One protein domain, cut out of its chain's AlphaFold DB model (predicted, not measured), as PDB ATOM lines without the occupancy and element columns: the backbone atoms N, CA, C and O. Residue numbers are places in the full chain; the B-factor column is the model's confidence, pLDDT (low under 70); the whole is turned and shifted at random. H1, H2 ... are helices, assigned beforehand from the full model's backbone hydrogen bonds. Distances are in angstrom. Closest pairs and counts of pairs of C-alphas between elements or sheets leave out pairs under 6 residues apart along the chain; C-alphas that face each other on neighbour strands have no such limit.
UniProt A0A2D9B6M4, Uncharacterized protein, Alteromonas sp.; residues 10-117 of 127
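This is residues 10 to 117 of the 127 residues of an uncharacterized protein of Alteromonas sp. (UniProt A0A2D9B6M4). Two long helices, H1 and H3, run side by side in opposite directions; the helical hairpin H5 and H6 packs on H1, and H2 lies across the far end. The printed part has 108 residues with six named helices, H1 to H6, and no named strand: all helix. It is elongated, 47 by 25 by 25 A, and only just loose, close to compact, with a radius of gyration of the C-alphas of 15.8 A.

H1, residues 10 to 30, is the hub. It touches H3, residues 51 to 70, at a shallow tilt of 17 degrees, opposite ways; their closest C-alphas, Val 16 and Ile 69, are 5.2 A apart. With residues 18 to 22 alone it touches residues 86 to 90 of H5, residues 80 to 96; closest C-alphas Ile 18 and Ile 89, 6.0 A. H6, residues 102 to 117, and H4, residues 72 to 77, touch H1 too, closest C-alphas Gln 11 and Ala 104, 5.2 A, and Lys 12 and Pro 72, 5.8 A. H2, residues 37 to 46, is close but not clearly touching H3, closest C-alphas Phe 44 and Lys 51, 6.9 A. Every O i to N i+4 pair is within hydrogen-bond range in H1, H2, H3 and H6, 11 of 13 in H5, and 0 of 2 in H4, beside 2 of 3 O i to N i+3 pairs.

H1 begins at C-alpha 10 (142.070, 111.554, 171.670) and is 30.3 A long; H3 is 28.9 A. H6 ends at C-alpha 117 (152.251, 105.137, 151.206).

The printed part has no cut and no long link; no printed residue is under 70 in pLDDT.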
ATOM      1  N   ALA A  10     141.607 110.314 172.295       95.19
ATOM      2  CA  ALA A  10     142.070 111.554 171.670       95.19
ATOM      3  C   ALA A  10     142.231 111.409 170.147       95.19
ATOM      4  O   ALA A  10     141.826 112.288 169.392       95.19
ATOM      5  N   GLN A  11     142.762 110.275 169.684       94.56
ATOM      6  CA  GLN A  11     142.871 109.971 168.255       94.56
ATOM      7  C   GLN A  11     141.491 109.860 167.594       94.56
ATOM      8  O   GLN A  11     141.273 110.423 166.525       94.56
ATOM      9  N   LYS A  12     140.537 109.186 168.251       95.12
ATOM     10  CA  LYS A  12     139.147 109.092 167.780       95.12
ATOM     11  C   LYS A  12     138.511 110.466 167.645       95.12
ATOM     12  O   LYS A  12     137.867 110.721 166.636       95.12
ATOM     13  N   GLN A  13     138.727 111.349 168.621       95.38
ATOM     14  CA  GLN A  13     138.206 112.711 168.571       95.38
ATOM     15  C   GLN A  13     138.726 113.470 167.342       95.38
ATOM     16  O   GLN A  13     137.924 114.022 166.595       95.38
ATOM     17  N   ILE A  14     140.036 113.420 167.080       96.00
ATOM     18  CA  ILE A  14     140.644 114.061 165.903       96.00
ATOM     19  C   ILE A  14     140.034 113.509 164.603       96.00
ATOM     20  O   ILE A  14     139.610 114.278 163.745       96.00
ATOM     21  N   ILE A  15     139.924 112.182 164.462       95.00
ATOM     22  CA  ILE A  15     139.330 111.556 163.266       95.00
ATOM     23  C   ILE A  15     137.854 111.932 163.089       95.00
ATOM     24  O   ILE A  15     137.413 112.183 161.965       95.00
ATOM     25  N   VAL A  16     137.082 111.994 164.175       96.44
ATOM     26  CA  VAL A  16     135.677 112.424 164.135       96.44
ATOM     27  C   VAL A  16     135.565 113.876 163.680       96.44
ATOM     28  O   VAL A  16     134.698 114.182 162.864       96.44
ATOM     29  N   ASP A  17     136.442 114.759 164.151       97.12
ATOM     30  CA  ASP A  17     136.412 116.171 163.774       97.12
ATOM     31  C   ASP A  17     136.794 116.373 162.299       97.12
ATOM     32  O   ASP A  17     136.074 117.067 161.579       97.12
ATOM     33  N   ILE A  18     137.816 115.663 161.804       96.88
ATOM     34  CA  ILE A  18     138.124 115.606 160.363       96.88
ATOM     35  C   ILE A  18     136.900 115.134 159.565       96.88
ATOM     36  O   ILE A  18     136.501 115.758 158.581       96.88
ATOM     37  N   SER A  19     136.266 114.047 160.016       96.31
ATOM     38  CA  SER A  19     135.101 113.459 159.346       96.31
ATOM     39  C   SER A  19     133.919 114.431 159.302       96.31
ATOM     40  O   SER A  19     133.211 114.506 158.302       96.31
ATOM     41  N   ARG A  20     133.706 115.215 160.365       96.94
ATOM     42  CA  ARG A  20     132.654 116.241 160.417       96.94
ATOM     43  C   ARG A  20     132.916 117.389 159.449       96.94
ATOM     44  O   ARG A  20     131.972 117.843 158.806       96.94
ATOM     45  N   ILE A  21     134.167 117.825 159.317       96.75
ATOM     46  CA  ILE A  21     134.549 118.852 158.340       96.75
ATOM     47  C   ILE A  21     134.294 118.340 156.925       96.75
ATOM     48  O   ILE A  21     133.593 118.999 156.160       96.75
ATOM     49  N   GLN A  22     134.751 117.125 156.607       95.25
ATOM     50  CA  GLN A  22     134.513 116.524 155.294       95.25
ATOM     51  C   GLN A  22     133.019 116.350 154.997       95.25
ATOM     52  O   GLN A  22     132.564 116.649 153.894       95.25
ATOM     53  N   LEU A  23     132.236 115.904 155.984       95.31
ATOM     54  CA  LEU A  23     130.785 115.784 155.858       95.31
ATOM     55  C   LEU A  23     130.133 117.139 155.573       95.31
ATOM     56  O   LEU A  23     129.220 117.218 154.753       95.31
ATOM     57  N   SER A  24     130.587 118.202 156.242       94.12
ATOM     58  CA  SER A  24     130.085 119.544 155.973       94.12
ATOM     59  C   SER A  24     130.397 119.967 154.542       94.12
ATOM     60  O   SER A  24     129.498 120.453 153.870       94.12
ATOM     61  N   SER A  25     131.623 119.753 154.061       92.50
ATOM     62  CA  SER A  25     132.009 120.080 152.683       92.50
ATOM     63  C   SER A  25     131.155 119.331 151.658       92.50
ATOM     64  O   SER A  25     130.609 119.947 150.748       92.50
ATOM     65  N   LEU A  26     130.954 118.021 151.844       92.38
ATOM     66  CA  LEU A  26     130.112 117.208 150.960       92.38
ATOM     67  C   LEU A  26     128.658 117.698 150.925       92.38
ATOM     68  O   LEU A  26     128.060 117.748 149.856       92.38
ATOM     69  N   ARG A  27     128.096 118.102 152.071       91.12
ATOM     70  CA  ARG A  27     126.732 118.655 152.136       91.12
ATOM     71  C   ARG A  27     126.600 119.987 151.403       91.12
ATOM     72  O   ARG A  27     125.589 120.205 150.750       91.12
ATOM     73  N   ARG A  28     127.615 120.852 151.467       89.75
ATOM     74  CA  ARG A  28     127.615 122.118 150.713       89.75
ATOM     75  C   ARG A  28     127.661 121.887 149.207       89.75
ATOM     76  O   ARG A  28     126.968 122.576 148.466       89.75
ATOM     77  N   ILE A  29     128.434 120.891 148.766       88.88
ATOM     78  CA  ILE A  29     128.469 120.463 147.361       88.88
ATOM     79  C   ILE A  29     127.102 119.903 146.948       88.88
ATOM     80  O   ILE A  29     126.566 120.305 145.923       88.88
ATOM     81  N   TYR A  30     126.508 119.038 147.775       86.88
ATOM     82  CA  TYR A  30     125.180 118.466 147.537       86.88
ATOM     83  C   TYR A  30     124.099 119.542 147.359       86.88
ATOM     84  O   TYR A  30     123.250 119.441 146.479       86.88
ATOM     85  N   ASN A  31     124.160 120.600 148.169       86.25
ATOM     86  CA  ASN A  31     123.225 121.723 148.125       86.25
ATOM     87  C   ASN A  31     123.561 122.777 147.056       86.25
ATOM     88  O   ASN A  31     122.863 123.784 146.972       86.25
ATOM     89  N   ASN A  32     124.627 122.576 146.278       83.56
ATOM     90  CA  ASN A  32     125.165 123.551 145.334       83.56
ATOM     91  C   ASN A  32     125.408 124.956 145.934       83.56
ATOM     92  O   ASN A  32     125.015 125.975 145.376       83.56
ATOM     93  N   GLU A  33     126.075 125.044 147.085       84.38
ATOM     94  CA  GLU A  33     126.325 126.339 147.746       84.38
ATOM     95  C   GLU A  33     127.447 127.177 147.089       84.38
ATOM     96  O   GLU A  33     127.755 128.272 147.565       84.38
ATOM     97  N   HIS A  34     128.101 126.673 146.036       76.00
ATOM     98  CA  HIS A  34     129.358 127.237 145.518       76.00
ATOM     99  C   HIS A  34     129.399 127.505 144.010       76.00
ATOM    100  O   HIS A  34     130.250 128.285 143.586       76.00
ATOM    101  N   LEU A  35     128.532 126.883 143.209       78.25
ATOM    102  CA  LEU A  35     128.518 127.042 141.754       78.25
ATOM    103  C   LEU A  35     127.201 127.664 141.300       78.25
ATOM    104  O   LEU A  35     126.160 127.477 141.932       78.25
ATOM    105  N   THR A  36     127.238 128.397 140.189       82.69
ATOM    106  CA  THR A  36     125.997 128.789 139.515       82.69
ATOM    107  C   THR A  36     125.365 127.571 138.836       82.69
ATOM    108  O   THR A  36     126.032 126.559 138.603       82.69
ATOM    109  N   ASP A  37     124.074 127.645 138.512       80.81
ATOM    110  CA  ASP A  37     123.390 126.545 137.820       80.81
ATOM    111  C   ASP A  37     124.025 126.250 136.445       80.81
ATOM    112  O   ASP A  37     124.143 125.086 136.060       80.81
ATOM    113  N   ASP A  38     124.514 127.279 135.744       83.50
ATOM    114  CA  ASP A  38     125.207 127.131 134.456       83.50
ATOM    115  C   ASP A  38     126.556 126.404 134.609       83.50
ATOM    116  O   ASP A  38     126.889 125.531 133.803       83.50
ATOM    117  N   ASP A  39     127.311 126.701 135.673       86.19
ATOM    118  CA  ASP A  39     128.578 126.020 135.972       86.19
ATOM    119  C   ASP A  39     128.360 124.526 136.252       86.19
ATOM    120  O   ASP A  39     129.142 123.685 135.803       86.19
ATOM    121  N   LEU A  40     127.280 124.178 136.964       81.88
ATOM    122  CA  LEU A  40     126.916 122.784 137.221       81.88
ATOM    123  C   LEU A  40     126.587 122.031 135.934       81.88
ATOM    124  O   LEU A  40     127.052 120.908 135.747       81.88
ATOM    125  N   VAL A  41     125.801 122.641 135.042       84.12
ATOM    126  CA  VAL A  41     125.452 122.028 133.754       84.12
ATOM    127  C   VAL A  41     126.715 121.769 132.936       84.12
ATOM    128  O   VAL A  41     126.895 120.666 132.420       84.12
ATOM    129  N   MET A  42     127.624 122.743 132.864       86.44
ATOM    130  CA  MET A  42     128.893 122.579 132.153       86.44
ATOM    131  C   MET A  42     129.779 121.503 132.789       86.44
ATOM    132  O   MET A  42     130.411 120.735 132.065       86.44
ATOM    133  N   LEU A  43     129.792 121.394 134.119       86.56
ATOM    134  CA  LEU A  43     130.521 120.346 134.833       86.56
ATOM    135  C   LEU A  43     129.967 118.952 134.512       86.56
ATOM    136  O   LEU A  43     130.750 118.040 134.245       86.56
ATOM    137  N   PHE A  44     128.646 118.786 134.498       88.75
ATOM    138  CA  PHE A  44     128.006 117.516 134.151       88.75
ATOM    139  C   PHE A  44     128.278 117.115 132.699       88.75
ATOM    140  O   PHE A  44     128.670 115.978 132.446       88.75
ATOM    141  N   ILE A  45     128.181 118.064 131.760       88.44
ATOM    142  CA  ILE A  45     128.504 117.831 130.344       88.44
ATOM    143  C   ILE A  45     129.980 117.457 130.170       88.44
ATOM    144  O   ILE A  45     130.292 116.499 129.470       88.44
ATOM    145  N   TYR A  46     130.899 118.194 130.804       90.00
ATOM    146  CA  TYR A  46     132.338 117.964 130.658       90.00
ATOM    147  C   TYR A  46     132.776 116.594 131.193       90.00
ATOM    148  O   TYR A  46     133.695 115.987 130.646       90.00
ATOM    149  N   ASN A  47     132.130 116.114 132.258       88.06
ATOM    150  CA  ASN A  47     132.463 114.841 132.897       88.06
ATOM    151  C   ASN A  47     131.595 113.665 132.419       88.06
ATOM    152  O   ASN A  47     131.750 112.574 132.960       88.06
ATOM    153  N   ASP A  48     130.708 113.874 131.439       91.69
ATOM    154  CA  ASP A  48     129.772 112.863 130.921       91.69
ATOM    155  C   ASP A  48     129.006 112.133 132.044       91.69
ATOM    156  O   ASP A  48     128.901 110.908 132.079       91.69
ATOM    157  N   ILE A  49     128.515 112.907 133.020       92.44
ATOM    158  CA  ILE A  49     127.809 112.399 134.201       92.44
ATOM    159  C   ILE A  49     126.428 113.041 134.311       92.44
ATOM    160  O   ILE A  49     126.262 114.242 134.088       92.44
ATOM    161  N   THR A  50     125.419 112.252 134.677       90.75
ATOM    162  CA  THR A  50     124.083 112.789 134.953       90.75
ATOM    163  C   THR A  50     124.028 113.429 136.340       90.75
ATOM    164  O   THR A  50     124.813 113.110 137.238       90.75
ATOM    165  N   LYS A  51     123.065 114.333 136.551       87.81
ATOM    166  CA  LYS A  51     122.836 114.918 137.878       87.81
ATOM    167  C   LYS A  51     122.473 113.832 138.894       87.81
ATOM    168  O   LYS A  51     122.907 113.898 140.042       87.81
ATOM    169  N   GLU A  52     121.685 112.847 138.476       90.06
ATOM    170  CA  GLU A  52     121.280 111.707 139.292       90.06
ATOM    171  C   GLU A  52     122.488 110.879 139.744       90.06
ATOM    172  O   GLU A  52     122.609 110.593 140.935       90.06
ATOM    173  N   ASP A  53     123.408 110.558 138.829       91.25
ATOM    174  CA  ASP A  53     124.621 109.795 139.145       91.25
ATOM    175  C   ASP A  53     125.548 110.574 140.083       91.25
ATOM    176  O   ASP A  53     126.066 110.021 141.055       91.25
ATOM    177  N   PHE A  54     125.708 111.880 139.845       90.06
ATOM    178  CA  PHE A  54     126.499 112.750 140.714       90.06
ATOM    179  C   PHE A  54     125.935 112.807 142.142       90.06
ATOM    180  O   PHE A  54     126.674 112.665 143.121       90.06
ATOM    181  N   ILE A  55     124.615 112.976 142.277       90.56
ATOM    182  CA  ILE A  55     123.932 112.970 143.577       90.56
ATOM    183  C   ILE A  55     124.088 111.607 144.259       90.56
ATOM    184  O   ILE A  55     124.427 111.559 145.443       90.56
ATOM    185  N   ALA A  56     123.910 110.508 143.523       93.06
ATOM    186  CA  ALA A  56     124.083 109.161 144.057       93.06
ATOM    187  C   ALA A  56     125.515 108.928 144.572       93.06
ATOM    188  O   ALA A  56     125.708 108.341 145.640       93.06
ATOM    189  N   GLU A  57     126.531 109.432 143.865       91.56
ATOM    190  CA  GLU A  57     127.922 109.345 144.308       91.56
ATOM    191  C   GLU A  57     128.159 110.140 145.603       91.56
ATOM    192  O   GLU A  57     128.819 109.653 146.531       91.56
ATOM    193  N   LEU A  58     127.591 111.346 145.710       92.31
ATOM    194  CA  LEU A  58     127.652 112.141 146.937       92.31
ATOM    195  C   LEU A  58     126.962 111.439 148.107       92.31
ATOM    196  O   LEU A  58     127.530 111.412 149.201       92.31
ATOM    197  N   ASP A  59     125.796 110.831 147.891       93.62
ATOM    198  CA  ASP A  59     125.078 110.077 148.922       93.62
ATOM    199  C   ASP A  59     125.910 108.895 149.438       93.62
ATOM    200  O   ASP A  59     126.023 108.694 150.654       93.62
ATOM    201  N   ILE A  60     126.578 108.160 148.542       93.62
ATOM    202  CA  ILE A  60     127.505 107.079 148.909       93.62
ATOM    203  C   ILE A  60     128.649 107.622 149.774       93.62
ATOM    204  O   ILE A  60     128.937 107.068 150.844       93.62
ATOM    205  N   LYS A  61     129.290 108.724 149.359       92.50
ATOM    206  CA  LYS A  61     130.386 109.341 150.128       92.50
ATOM    207  C   LYS A  61     129.900 109.827 151.495       92.50
ATOM    208  O   LYS A  61     130.537 109.538 152.508       92.50
ATOM    209  N   ILE A  62     128.753 110.503 151.560       93.69
ATOM    210  CA  ILE A  62     128.143 110.991 152.806       93.69
ATOM    211  C   ILE A  62     127.833 109.826 153.755       93.69
ATOM    212  O   ILE A  62     128.154 109.896 154.946       93.69
ATOM    213  N   ALA A  63     127.244 108.738 153.256       93.81
ATOM    214  CA  ALA A  63     126.960 107.549 154.054       93.81
ATOM    215  C   ALA A  63     128.246 106.929 154.623       93.81
ATOM    216  O   ALA A  63     128.301 106.580 155.808       93.81
ATOM    217  N   LYS A  64     129.308 106.859 153.814       91.44
ATOM    218  CA  LYS A  64     130.616 106.342 154.229       91.44
ATOM    219  C   LYS A  64     131.239 107.189 155.346       91.44
ATOM    220  O   LYS A  64     131.632 106.635 156.371       91.44
ATOM    221  N   ILE A  65     131.231 108.521 155.220       93.81
ATOM    222  CA  ILE A  65     131.720 109.425 156.277       93.81
ATOM    223  C   ILE A  65     130.888 109.301 157.564       93.81
ATOM    224  O   ILE A  65     131.450 109.236 158.657       93.81
ATOM    225  N   ASN A  66     129.560 109.195 157.466       93.31
ATOM    226  CA  ASN A  66     128.708 108.969 158.640       93.31
ATOM    227  C   ASN A  66     129.037 107.655 159.364       93.31
ATOM    228  O   ASN A  66     128.975 107.599 160.594       93.31
ATOM    229  N   ASN A  67     129.406 106.605 158.627       91.31
ATOM    230  CA  ASN A  67     129.872 105.356 159.225       91.31
ATOM    231  C   ASN A  67     131.224 105.540 159.927       91.31
ATOM    232  O   ASN A  67     131.379 105.056 161.046       91.31
ATOM    233  N   PHE A  68     132.158 106.301 159.348       89.31
ATOM    234  CA  PHE A  68     133.438 106.614 160.000       89.31
ATOM    235  C   PHE A  68     133.285 107.436 161.279       89.31
ATOM    236  O   PHE A  68     134.022 107.219 162.235       89.31
ATOM    237  N   ILE A  69     132.297 108.331 161.347       93.06
ATOM    238  CA  ILE A  69     131.987 109.062 162.585       93.06
ATOM    239  C   ILE A  69     131.544 108.098 163.698       93.06
ATOM    240  O   ILE A  69     131.888 108.303 164.861       93.06
ATOM    241  N   LYS A  70     130.786 107.049 163.354       93.25
ATOM    242  CA  LYS A  70     130.314 106.030 164.310       93.25
ATOM    243  C   LYS A  70     131.411 105.035 164.693       93.25
ATOM    244  O   LYS A  70     131.449 104.598 165.840       93.25
ATOM    245  N   ASP A  71     132.285 104.692 163.749       93.06
ATOM    246  CA  ASP A  71     133.399 103.761 163.936       93.06
ATOM    247  C   ASP A  71     134.721 104.322 163.368       93.06
ATOM    248  O   ASP A  71     135.150 103.935 162.274       93.06
ATOM    249  N   PRO A  72     135.404 105.223 164.105       91.19
ATOM    250  CA  PRO A  72     136.643 105.854 163.642       91.19
ATOM    251  C   PRO A  72     137.801 104.872 163.420       91.19
ATOM    252  O   PRO A  72     138.714 105.157 162.646       91.19
ATOM    253  N   ASP A  73     137.765 103.699 164.064       88.62
ATOM    254  CA  ASP A  73     138.783 102.652 163.899       88.62
ATOM    255  C   ASP A  73     138.794 102.086 162.464       88.62
ATOM    256  O   ASP A  73     139.793 101.534 161.998       88.62
ATOM    257  N   SER A  74     137.704 102.271 161.714       87.88
ATOM    258  CA  SER A  74     137.598 101.821 160.328       87.88
ATOM    259  C   SER A  74     138.308 102.719 159.301       87.88
ATOM    260  O   SER A  74     138.296 102.383 158.117       87.88
ATOM    261  N   ILE A  75     139.024 103.771 159.728       85.44
ATOM    262  CA  ILE A  75     139.838 104.649 158.859       85.44
ATOM    263  C   ILE A  75     140.842 103.888 157.976       85.44
ATOM    264  O   ILE A  75     141.106 104.271 156.842       85.44
ATOM    265  N   GLN A  76     141.340 102.739 158.439       83.62
ATOM    266  CA  GLN A  76     142.206 101.844 157.658       83.62
ATOM    267  C   GLN A  76     141.561 101.314 156.361       83.62
ATOM    268  O   GLN A  76     142.258 100.873 155.445       83.62
ATOM    269  N   LYS A  77     140.228 101.363 156.254       86.31
ATOM    270  CA  LYS A  77     139.474 100.943 155.065       86.31
ATOM    271  C   LYS A  77     139.401 102.029 153.984       86.31
ATOM    272  O   LYS A  77     138.991 101.706 152.877       86.31
ATOM    273  N   MET A  78     139.815 103.266 154.267       87.50
ATOM    274  CA  MET A  78     139.790 104.378 153.303       87.50
ATOM    275  C   MET A  78     140.804 104.208 152.182       87.50
ATOM    276  O   MET A  78     141.947 103.854 152.459       87.50
ATOM    277  N   ASP A  79     140.435 104.471 150.938       88.69
ATOM    278  CA  ASP A  79     141.398 104.463 149.832       88.69
ATOM    279  C   ASP A  79     142.413 105.626 149.929       88.69
ATOM    280  O   ASP A  79     142.348 106.475 150.821       88.69
ATOM    281  N   LYS A  80     143.402 105.654 149.027       88.19
ATOM    282  CA  LYS A  80     144.443 106.695 149.026       88.19
ATOM    283  C   LYS A  80     143.884 108.104 148.871       88.19
ATOM    284  O   LYS A  80     144.400 109.032 149.492       88.19
ATOM    285  N   TYR A  81     142.869 108.268 148.026       89.19
ATOM    286  CA  TYR A  81     142.276 109.568 147.753       89.19
ATOM    287  C   TYR A  81     141.576 110.100 149.007       89.19
ATOM    288  O   TYR A  81     141.811 111.231 149.432       89.19
ATOM    289  N   GLU A  82     140.810 109.243 149.676       91.06
ATOM    290  CA  GLU A  82     140.163 109.547 150.949       91.06
ATOM    291  C   GLU A  82     141.178 109.882 152.051       91.06
ATOM    292  O   GLU A  82     141.023 110.877 152.759       91.06
ATOM    293  N   LEU A  83     142.260 109.106 152.165       92.19
ATOM    294  CA  LEU A  83     143.330 109.377 153.129       92.19
ATOM    295  C   LEU A  83     144.033 110.712 152.851       92.19
ATOM    296  O   LEU A  83     144.374 111.433 153.790       92.19
ATOM    297  N   SER A  84     144.212 111.078 151.578       91.94
ATOM    298  CA  SER A  84     144.771 112.374 151.183       91.94
ATOM    299  C   SER A  84     143.876 113.539 151.614       91.94
ATOM    300  O   SER A  84     144.374 114.538 152.135       91.94
ATOM    301  N   ILE A  85     142.555 113.404 151.467       93.69
ATOM    302  CA  ILE A  85     141.594 114.392 151.977       93.69
ATOM    303  C   ILE A  85     141.732 114.532 153.499       93.69
ATOM    304  O   ILE A  85     141.811 115.646 154.014       93.69
ATOM    305  N   TYR A  86     141.826 113.413 154.223       95.00
ATOM    306  CA  TYR A  86     141.981 113.428 155.680       95.00
ATOM    307  C   TYR A  86     143.286 114.099 156.124       95.00
ATOM    308  O   TYR A  86     143.267 114.869 157.081       95.00
ATOM    309  N   LYS A  87     144.400 113.873 155.412       95.06
ATOM    310  CA  LYS A  87     145.666 114.590 155.648       95.06
ATOM    311  C   LYS A  87     145.505 116.095 155.454       95.06
ATOM    312  O   LYS A  87     145.974 116.870 156.282       95.06
ATOM    313  N   HIS A  88     144.837 116.507 154.377       95.75
ATOM    314  CA  HIS A  88     144.637 117.924 154.088       95.75
ATOM    315  C   HIS A  88     143.804 118.614 155.173       95.75
ATOM    316  O   HIS A  88     144.177 119.681 155.652       95.75
ATOM    317  N   ILE A  89     142.712 117.986 155.610       96.94
ATOM    318  CA  ILE A  89     141.880 118.530 156.686       96.94
ATOM    319  C   ILE A  89     142.644 118.542 158.012       96.94
ATOM    320  O   ILE A  89     142.563 119.526 158.738       96.94
ATOM    321  N   LEU A  90     143.414 117.490 158.325       96.62
ATOM    322  CA  LEU A  90     144.229 117.451 159.540       96.62
ATOM    323  C   LEU A  90     145.198 118.632 159.600       96.62
ATOM    324  O   LEU A  90     145.248 119.311 160.619       96.62
ATOM    325  N   PHE A  91     145.894 118.918 158.499       96.75
ATOM    326  CA  PHE A  91     146.783 120.074 158.392       96.75
ATOM    327  C   PHE A  91     146.066 121.403 158.682       96.75
ATOM    328  O   PHE A  91     146.631 122.285 159.315       96.75
ATOM    329  N   GLN A  92     144.799 121.546 158.281       96.31
ATOM    330  CA  GLN A  92     144.019 122.759 158.553       96.31
ATOM    331  C   GLN A  92     143.610 122.910 160.025       96.31
ATOM    332  O   GLN A  92     143.317 124.022 160.461       96.31
ATOM    333  N   ILE A  93     143.540 121.813 160.786       95.75
ATOM    334  CA  ILE A  93     143.015 121.815 162.162       95.75
ATOM    335  C   ILE A  93     144.043 121.429 163.223       95.75
ATOM    336  O   ILE A  93     143.701 121.411 164.404       95.75
ATOM    337  N   GLU A  94     145.278 121.101 162.847       95.38
ATOM    338  CA  GLU A  94     146.282 120.560 163.769       95.38
ATOM    339  C   GLU A  94     146.634 121.519 164.910       95.38
ATOM    340  O   GLU A  94     146.867 121.079 166.039       95.38
ATOM    341  N   ASP A  95     146.550 122.827 164.660       95.75
ATOM    342  CA  ASP A  95     146.736 123.872 165.666       95.75
ATOM    343  C   ASP A  95     145.755 123.756 166.841       95.75
ATOM    344  O   ASP A  95     146.103 124.111 167.967       95.75
ATOM    345  N   ASN A  96     144.566 123.184 166.625       95.06
ATOM    346  CA  ASN A  96     143.587 122.948 167.690       95.06
ATOM    347  C   ASN A  96     144.017 121.828 168.654       95.06
ATOM    348  O   ASN A  96     143.476 121.713 169.758       95.06
ATOM    349  N   TYR A  97     144.964 120.980 168.241       95.25
ATOM    350  CA  TYR A  97     145.358 119.772 168.966       95.25
ATOM    351  C   TYR A  97     146.827 119.750 169.374       95.25
ATOM    352  O   TYR A  97     147.154 119.005 170.296       95.25
ATOM    353  N   LYS A  98     147.703 120.539 168.743       91.06
ATOM    354  CA  LYS A  98     149.154 120.500 168.990       91.06
ATOM    355  C   LYS A  98     149.526 120.666 170.466       91.06
ATOM    356  O   LYS A  98     150.373 119.931 170.957       91.06
ATOM    357  N   ASP A  99     148.824 121.535 171.193       92.38
ATOM    358  CA  ASP A  99     149.108 121.792 172.611       92.38
ATOM    359  C   ASP A  99     148.332 120.850 173.545       92.38
ATOM    360  O   ASP A  99     148.792 120.514 174.635       92.38
ATOM    361  N   ARG A 100     147.142 120.396 173.124       93.00
ATOM    362  CA  ARG A 100     146.238 119.585 173.956       93.00
ATOM    363  C   ARG A 100     146.519 118.084 173.853       93.00
ATOM    364  O   ARG A 100     146.456 117.384 174.860       93.00
ATOM    365  N   TYR A 101     146.805 117.585 172.651       93.94
ATOM    366  CA  TYR A 101     147.022 116.167 172.348       93.94
ATOM    367  C   TYR A 101     148.182 115.942 171.349       93.94
ATOM    368  O   TYR A 101     147.983 115.267 170.333       93.94
ATOM    369  N   PRO A 102     149.411 116.426 171.624       93.62
ATOM    370  CA  PRO A 102     150.538 116.351 170.682       93.62
ATOM    371  C   PRO A 102     150.856 114.922 170.220       93.62
ATOM    372  O   PRO A 102     151.085 114.666 169.041       93.62
ATOM    373  N   GLN A 103     150.813 113.958 171.141       93.88
ATOM    374  CA  GLN A 103     151.101 112.549 170.847       93.88
ATOM    375  C   GLN A 103     150.007 111.906 169.987       93.88
ATOM    376  O   GLN A 103     150.299 111.101 169.102       93.88
ATOM    377  N   ALA A 104     148.741 112.268 170.224       94.25
ATOM    378  CA  ALA A 104     147.634 111.773 169.414       94.25
ATOM    379  C   ALA A 104     147.725 112.331 167.991       94.25
ATOM    380  O   ALA A 104     147.605 111.563 167.043       94.25
ATOM    381  N   LEU A 105     148.003 113.633 167.859       95.31
ATOM    382  CA  LEU A 105     148.211 114.306 166.581       95.31
ATOM    383  C   LEU A 105     149.351 113.658 165.782       95.31
ATOM    384  O   LEU A 105     149.131 113.231 164.651       95.31
ATOM    385  N   SER A 106     150.531 113.497 166.394       93.75
ATOM    386  CA  SER A 106     151.685 112.836 165.764       93.75
ATOM    387  C   SER A 106     151.344 111.423 165.290       93.75
ATOM    388  O   SER A 106     151.656 111.039 164.168       93.75
ATOM    389  N   SER A 107     150.644 110.648 166.122       92.25
ATOM    390  CA  SER A 107     150.279 109.274 165.784       92.25
ATOM    391  C   SER A 107     149.220 109.185 164.676       92.25
ATOM    392  O   SER A 107     149.264 108.252 163.872       92.25
ATOM    393  N   ILE A 108     148.287 110.143 164.588       93.75
ATOM    394  CA  ILE A 108     147.373 110.228 163.440       93.75
ATOM    395  C   ILE A 108     148.153 110.559 162.168       93.75
ATOM    396  O   ILE A 108     147.936 109.888 161.161       93.75
ATOM    397  N   TRP A 109     149.072 111.529 162.208       94.31
ATOM    398  CA  TRP A 109     149.928 111.850 161.063       94.31
ATOM    399  C   TRP A 109     150.682 110.611 160.571       94.31
ATOM    400  O   TRP A 109     150.522 110.230 159.412       94.31
ATOM    401  N   GLU A 110     151.413 109.924 161.453       91.12
ATOM    402  CA  GLU A 110     152.123 108.679 161.124       91.12
ATOM    403  C   GLU A 110     151.198 107.630 160.503       91.12
ATOM    404  O   GLU A 110     151.515 107.048 159.465       91.12
ATOM    405  N   ARG A 111     150.021 107.411 161.103       89.88
ATOM    406  CA  ARG A 111     149.042 106.441 160.604       89.88
ATOM    407  C   ARG A 111     148.542 106.811 159.211       89.88
ATOM    408  O   ARG A 111     148.482 105.940 158.349       89.88
ATOM    409  N   LEU A 112     148.193 108.075 158.970       90.38
ATOM    410  CA  LEU A 112     147.741 108.538 157.658       90.38
ATOM    411  C   LEU A 112     148.856 108.435 156.612       90.38
ATOM    412  O   LEU A 112     148.582 108.022 155.485       90.38
ATOM    413  N   PHE A 113     150.104 108.772 156.960       87.25
ATOM    414  CA  PHE A 113     151.259 108.596 156.075       87.25
ATOM    415  C   PHE A 113     151.439 107.136 155.682       87.25
ATOM    416  O   PHE A 113     151.349 106.815 154.500       87.25
ATOM    417  N   ILE A 114     151.537 106.243 156.665       85.00
ATOM    418  CA  ILE A 114     151.727 104.811 156.425       85.00
ATOM    419  C   ILE A 114     150.573 104.231 155.602       85.00
ATOM    420  O   ILE A 114     150.804 103.528 154.623       85.00
ATOM    421  N   LEU A 115     149.320 104.545 155.936       83.12
ATOM    422  CA  LEU A 115     148.177 104.034 155.176       83.12
ATOM    423  C   LEU A 115     148.151 104.540 153.726       83.12
ATOM    424  O   LEU A 115     147.666 103.824 152.856       83.12
ATOM    425  N   THR A 116     148.658 105.744 153.453       81.62
ATOM    426  CA  THR A 116     148.699 106.282 152.084       81.62
ATOM    427  C   THR A 116     149.839 105.663 151.279       81.62
ATOM    428  O   THR A 116     149.634 105.276 150.131       81.62
ATOM    429  N   ASP A 117     151.019 105.537 151.892       79.06
ATOM    430  CA  ASP A 117     152.251 105.137 151.206       79.06
ATOM    431  C   ASP A 117     152.335 103.615 151.013       79.06
ATOM    432  O   ASP A 117     152.894 103.140 150.026       79.06
TER     433      ASP A 117